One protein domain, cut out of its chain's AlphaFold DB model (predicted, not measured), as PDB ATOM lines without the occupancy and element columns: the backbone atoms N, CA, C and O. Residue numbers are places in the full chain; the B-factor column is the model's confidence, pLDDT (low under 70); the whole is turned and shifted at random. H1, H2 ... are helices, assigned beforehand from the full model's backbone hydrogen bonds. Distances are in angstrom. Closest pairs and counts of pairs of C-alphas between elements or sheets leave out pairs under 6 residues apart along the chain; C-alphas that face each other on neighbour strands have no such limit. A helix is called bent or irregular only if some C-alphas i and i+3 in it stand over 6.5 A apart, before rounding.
ATOM      1  N   ARG A 154      -7.403   0.342 -19.580       55.94
ATOM      2  CA  ARG A 154      -7.242  -0.181 -20.942       55.94
ATOM      3  C   ARG A 154      -6.936  -1.686 -20.978       55.94
ATOM      4  O   ARG A 154      -7.384  -2.335 -21.921       55.94
ATOM      5  N   SER A 155      -6.219  -2.246 -19.994       56.81
ATOM      6  CA  SER A 155      -6.088  -3.708 -19.868       56.81
ATOM      7  C   SER A 155      -7.427  -4.338 -19.506       56.81
ATOM      8  O   SER A 155      -7.865  -5.257 -20.190       56.81
ATOM      9  N   ASP A 156      -8.126  -3.769 -18.524       54.69
ATOM     10  CA  ASP A 156      -9.373  -4.334 -18.006       54.69
ATOM     11  C   ASP A 156     -10.486  -4.312 -19.074       54.69
ATOM     12  O   ASP A 156     -11.260  -5.262 -19.189       54.69
ATOM     13  N   PHE A 157     -10.530  -3.285 -19.934       58.69
ATOM     14  CA  PHE A 157     -11.433  -3.237 -21.092       58.69
ATOM     15  C   PHE A 157     -11.061  -4.244 -22.197       58.69
ATOM     16  O   PHE A 157     -11.944  -4.883 -22.760       58.69
ATOM     17  N   MET A 158      -9.770  -4.433 -22.496       57.97
ATOM     18  CA  MET A 158      -9.325  -5.438 -23.480       57.97
ATOM     19  C   MET A 158      -9.509  -6.878 -22.975       57.97
ATOM     20  O   MET A 158      -9.695  -7.798 -23.767       57.97
ATOM     21  N   GLU A 159      -9.499  -7.081 -21.658       57.12
ATOM     22  CA  GLU A 159      -9.789  -8.364 -21.016       57.12
ATOM     23  C   GLU A 159     -11.298  -8.585 -20.775       57.12
ATOM     24  O   GLU A 159     -11.734  -9.720 -20.544       57.12
ATOM     25  N   SER A 160     -12.113  -7.530 -20.889       56.75
ATOM     26  CA  SER A 160     -13.561  -7.569 -20.668       56.75
ATOM     27  C   SER A 160     -14.303  -8.450 -21.673       56.75
ATOM     28  O   SER A 160     -13.947  -8.581 -22.845       56.75
ATOM     29  N   GLN A 161     -15.425  -8.998 -21.204       59.66
ATOM     30  CA  GLN A 161     -16.313  -9.877 -21.967       59.66
ATOM     31  C   GLN A 161     -16.833  -9.230 -23.268       59.66
ATOM     32  O   GLN A 161     -17.049  -9.933 -24.248       59.66
ATOM     33  N   ALA A 162     -16.955  -7.897 -23.310       60.78
ATOM     34  CA  ALA A 162     -17.346  -7.143 -24.503       60.78
ATOM     35  C   ALA A 162     -16.270  -7.133 -25.608       60.78
ATOM     36  O   ALA A 162     -16.605  -7.300 -26.776       60.78
ATOM     37  N   ALA A 163     -14.982  -6.992 -25.265       60.81
ATOM     38  CA  ALA A 163     -13.901  -7.038 -26.253       60.81
ATOM     39  C   ALA A 163     -13.755  -8.443 -26.861       60.81
ATOM     40  O   ALA A 163     -13.585  -8.580 -28.070       60.81
ATOM     41  N   LYS A 164     -13.921  -9.483 -26.032       65.88
ATOM     42  CA  LYS A 164     -13.981 -10.888 -26.472       65.88
ATOM     43  C   LYS A 164     -15.201 -11.147 -27.370       65.88
ATOM     44  O   LYS A 164     -15.037 -11.702 -28.446       65.88
ATOM     45  N   SER A 165     -16.379 -10.628 -27.008       70.88
ATOM     46  CA  SER A 165     -17.598 -10.727 -27.829       70.88
ATOM     47  C   SER A 165     -17.466 -10.078 -29.214       70.88
ATOM     48  O   SER A 165     -18.069 -10.569 -30.162       70.88
ATOM     49  N   ILE A 166     -16.707  -8.984 -29.347       77.56
ATOM     50  CA  ILE A 166     -16.462  -8.335 -30.648       77.56
ATOM     51  C   ILE A 166     -15.546  -9.198 -31.528       77.56
ATOM     52  O   ILE A 166     -15.762  -9.274 -32.738       77.56
ATOM     53  N   ASP A 167     -14.551  -9.868 -30.939       83.75
ATOM     54  CA  ASP A 167     -13.701 -10.821 -31.660       83.75
ATOM     55  C   ASP A 167     -14.494 -12.074 -32.073       83.75
ATOM     56  O   ASP A 167     -14.436 -12.478 -33.234       83.75
ATOM     57  N   ASP A 168     -15.329 -12.618 -31.179       85.06
ATOM     58  CA  ASP A 168     -16.245 -13.731 -31.473       85.06
ATOM     59  C   ASP A 168     -17.202 -13.399 -32.639       85.06
ATOM     60  O   ASP A 168     -17.374 -14.206 -33.560       85.06
ATOM     61  N   ASP A 169     -17.796 -12.198 -32.655       87.38
ATOM     62  CA  ASP A 169     -18.665 -11.738 -33.749       87.38
ATOM     63  C   ASP A 169     -17.896 -11.533 -35.067       87.38
ATOM     64  O   ASP A 169     -18.421 -11.839 -36.143       87.38
ATOM     65  N   LEU A 170     -16.643 -11.069 -35.016       88.50
ATOM     66  CA  LEU A 170     -15.800 -10.897 -36.202       88.50
ATOM     67  C   LEU A 170     -15.361 -12.251 -36.786       88.50
ATOM     68  O   LEU A 170     -15.435 -12.449 -38.004       88.50
ATOM     69  N   GLN A 171     -15.001 -13.216 -35.936       87.94
ATOM     70  CA  GLN A 171     -14.725 -14.600 -36.333       87.94
ATOM     71  C   GLN A 171     -15.974 -15.277 -36.924       87.94
ATOM     72  O   GLN A 171     -15.898 -15.938 -37.966       87.94
ATOM     73  N   LYS A 172     -17.147 -15.071 -36.313       92.19
ATOM     74  CA  LYS A 172     -18.435 -15.559 -36.826       92.19
ATOM     75  C   LYS A 172     -18.765 -14.954 -38.191       92.19
ATOM     76  O   LYS A 172     -19.106 -15.697 -39.110       92.19
ATOM     77  N   MET A 173     -18.603 -13.641 -38.358       89.69
ATOM     78  CA  MET A 173     -18.814 -12.949 -39.633       89.69
ATOM     79  C   MET A 173     -17.869 -13.475 -40.722       89.69
ATOM     80  O   MET A 173     -18.298 -13.712 -41.851       89.69
ATOM     81  N   GLN A 174     -16.601 -13.736 -40.387       88.31
ATOM     82  CA  GLN A 174     -15.635 -14.345 -41.303       88.31
ATOM     83  C   GLN A 174     -16.047 -15.770 -41.719       88.31
ATOM     84  O   GLN A 174     -15.905 -16.142 -42.889       88.31
ATOM     85  N   LEU A 175     -16.582 -16.568 -40.789       91.25
ATOM     86  CA  LEU A 175     -17.056 -17.929 -41.050       91.25
ATOM     87  C   LEU A 175     -18.334 -17.942 -41.904       91.25
ATOM     88  O   LEU A 175     -18.426 -18.727 -42.851       91.25
ATOM     89  N   GLU A 176     -19.292 -17.057 -41.626       92.44
ATOM     90  CA  GLU A 176     -20.499 -16.874 -42.441       92.44
ATOM     91  C   GLU A 176     -20.157 -16.377 -43.852       92.44
ATOM     92  O   GLU A 176     -20.662 -16.927 -44.835       92.44
ATOM     93  N   LEU A 177     -19.228 -15.423 -43.978       91.94
ATOM     94  CA  LEU A 177     -18.741 -14.938 -45.268       91.94
ATOM     95  C   LEU A 177     -18.076 -16.066 -46.069       91.94
ATOM     96  O   LEU A 177     -18.427 -16.273 -47.233       91.94
ATOM     97  N   LYS A 178     -17.189 -16.859 -45.452       93.56
ATOM     98  CA  LYS A 178     -16.577 -18.036 -46.091       93.56
ATOM     99  C   LYS A 178     -17.633 -19.042 -46.565       93.56
ATOM    100  O   LYS A 178     -17.592 -19.473 -47.716       93.56
ATOM    101  N   LYS A 179     -18.613 -19.360 -45.716       92.25
ATOM    102  CA  LYS A 179     -19.732 -20.256 -46.048       92.25
ATOM    103  C   LYS A 179     -20.586 -19.712 -47.201       92.25
ATOM    104  O   LYS A 179     -21.074 -20.491 -48.017       92.25
ATOM    105  N   SER A 180     -20.747 -18.390 -47.299       92.25
ATOM    106  CA  SER A 180     -21.435 -17.750 -48.425       92.25
ATOM    107  C   SER A 180     -20.653 -17.902 -49.735       92.25
ATOM    108  O   SER A 180     -21.253 -18.253 -50.748       92.25
ATOM    109  N   TYR A 181     -19.322 -17.752 -49.722       94.06
ATOM    110  CA  TYR A 181     -18.481 -17.983 -50.902       94.06
ATOM    111  C   TYR A 181     -18.531 -19.441 -51.372       94.06
ATOM    112  O   TYR A 181     -18.717 -19.684 -52.564       94.06
ATOM    113  N   GLU A 182     -18.445 -20.407 -50.453       92.44
ATOM    114  CA  GLU A 182     -18.600 -21.837 -50.765       92.44
ATOM    115  C   GLU A 182     -19.987 -22.141 -51.369       92.44
ATOM    116  O   GLU A 182     -20.096 -22.888 -52.343       92.44
ATOM    117  N   LEU A 183     -21.048 -21.506 -50.854       92.75
ATOM    118  CA  LEU A 183     -22.401 -21.624 -51.401       92.75
ATOM    119  C   LEU A 183     -22.516 -21.008 -52.805       92.75
ATOM    120  O   LEU A 183     -23.069 -21.650 -53.698       92.75
ATOM    121  N   PHE A 184     -21.993 -19.799 -53.028       90.31
ATOM    122  CA  PHE A 184     -22.019 -19.150 -54.342       90.31
ATOM    123  C   PHE A 184     -21.202 -19.920 -55.383       90.31
ATOM    124  O   PHE A 184     -21.658 -20.061 -56.517       90.31
ATOM    125  N   GLN A 185     -20.054 -20.482 -54.999       89.75
ATOM    126  CA  GLN A 185     -19.275 -21.356 -55.871       89.75
ATOM    127  C   GLN A 185     -20.056 -22.634 -56.219       89.75
ATOM    128  O   GLN A 185     -20.223 -22.942 -57.398       89.75
ATOM    129  N   GLY A 186     -20.633 -23.320 -55.226       88.88
ATOM    130  CA  GLY A 186     -21.455 -24.513 -55.460       88.88
ATOM    131  C   GLY A 186     -22.737 -24.246 -56.265       88.88
ATOM    132  O   GLY A 186     -23.233 -25.139 -56.953       88.88
ATOM    133  N   ILE A 187     -23.279 -23.024 -56.218       87.12
ATOM    134  CA  ILE A 187     -24.375 -22.571 -57.089       87.12
ATOM    135  C   ILE A 187     -23.866 -22.316 -58.516       87.12
ATOM    136  O   ILE A 187     -24.517 -22.744 -59.468       87.12
ATOM    137  N   GLY A 188     -22.699 -21.686 -58.679       82.19
ATOM    138  CA  GLY A 188     -22.055 -21.474 -59.979       82.19
ATOM    139  C   GLY A 188     -21.762 -22.787 -60.711       82.19
ATOM    140  O   GLY A 188     -22.196 -22.964 -61.847       82.19
ATOM    141  N   GLU A 189     -21.143 -23.749 -60.022       82.94
ATOM    142  CA  GLU A 189     -20.879 -25.101 -60.538       82.94
ATOM    143  C   GLU A 189     -22.178 -25.828 -60.934       82.94
ATOM    144  O   GLU A 189     -22.238 -26.510 -61.960       82.94
ATOM    145  N   LYS A 190     -23.267 -25.638 -60.171       82.81
ATOM    146  CA  LYS A 190     -24.591 -26.162 -60.544       82.81
ATOM    147  C   LYS A 190     -25.130 -25.502 -61.809       82.81
ATOM    148  O   LYS A 190     -25.598 -26.231 -62.679       82.81
ATOM    149  N   PHE A 191     -25.048 -24.180 -61.958       76.88
ATOM    150  CA  PHE A 191     -25.491 -23.503 -63.182       76.88
ATOM    151  C   PHE A 191     -24.668 -23.905 -64.411       76.88
ATOM    152  O   PHE A 191     -25.254 -24.126 -65.468       76.88
ATOM    153  N   GLU A 192     -23.353 -24.088 -64.274       75.31
ATOM    154  CA  GLU A 192     -22.497 -24.600 -65.353       75.31
ATOM    155  C   GLU A 192     -22.847 -26.056 -65.723       75.31
ATOM    156  O   GLU A 192     -22.850 -26.419 -66.901       75.31
ATOM    157  N   SER A 193     -23.256 -26.877 -64.745       69.31
ATOM    158  CA  SER A 193     -23.754 -28.238 -65.001       69.31
ATOM    159  C   SER A 193     -25.113 -28.287 -65.729       69.31
ATOM    160  O   SER A 193     -25.420 -29.284 -66.391       69.31
ATOM    161  N   VAL A 194     -25.924 -27.218 -65.671       70.62
ATOM    162  CA  VAL A 194     -27.200 -27.125 -66.404       70.62
ATOM    163  C   VAL A 194     -26.928 -26.717 -67.854       70.62
ATOM    164  O   VAL A 194     -27.054 -25.563 -68.265       70.62
ATOM    165  N   ASN A 195     -26.566 -27.703 -68.673       66.12
ATOM    166  CA  ASN A 195     -26.244 -27.492 -70.081       66.12
ATOM    167  C   ASN A 195     -27.495 -27.229 -70.951       66.12
ATOM    168  O   ASN A 195     -27.984 -28.104 -71.675       66.12
TER     169      ASN A 195
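What this domain is: This is residues 154 to 195 of the 317 residues of an uncharacterized protein of Drosophila ananassae (UniProt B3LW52). The model is a single long, nearly straight helix, H2, with a short helical piece, H1, set at an angle at its first end, so that the two make a corner there. H2 makes the long axis of the rod, and nothing folds back along it. The printed part has 42 residues with two named helices, H1 then H2, and no named strand; its class is all helix. It is extended, with a radius of gyration of the C-alphas of 17.9 A, and its C-alphas span 59 by 11 by 6 A.

How they stand to each other: H1, residues 154 to 159, is joined by a tight link of one residue, Ser 160, to H2, residues 161 to 193. The two helices are close but not clearly touching, with 2 pairs of C-alphas within 8 A. Their closest C-alphas, those of Phe 157 and Ala 163, are 6.9 A apart. Their lines stand at a steep tilt of 54 degrees, and they run the same way. In H1 and H2 every O i to N i+4 pair is within hydrogen-bond range.

Where its parts are: H1 begins at C-alpha 154, at (-7.242, -0.181, -20.942), and measures 8.6 A from first to last C-alpha. H2 begins at C-alpha 161, at (-16.313, -9.877, -21.967). It ends at C-alpha 193, at (-23.754, -28.238, -65.001), 47.4 A from its first C-alpha. Neither helix is bent or irregular. Residues 194 and 195 follow H2.

The domain as a whole: The two C-alphas farthest apart, those of Asp 156 and Asn 195, are 59.4 A apart. Residues 154 to 195 stand free, with no C-alpha 8 or more residues away along the chain within 10 A. The printed part has no cut. The mean pLDDT of the printed part is 78.4, and residues 154 to 164, 193 and 195 are under 70.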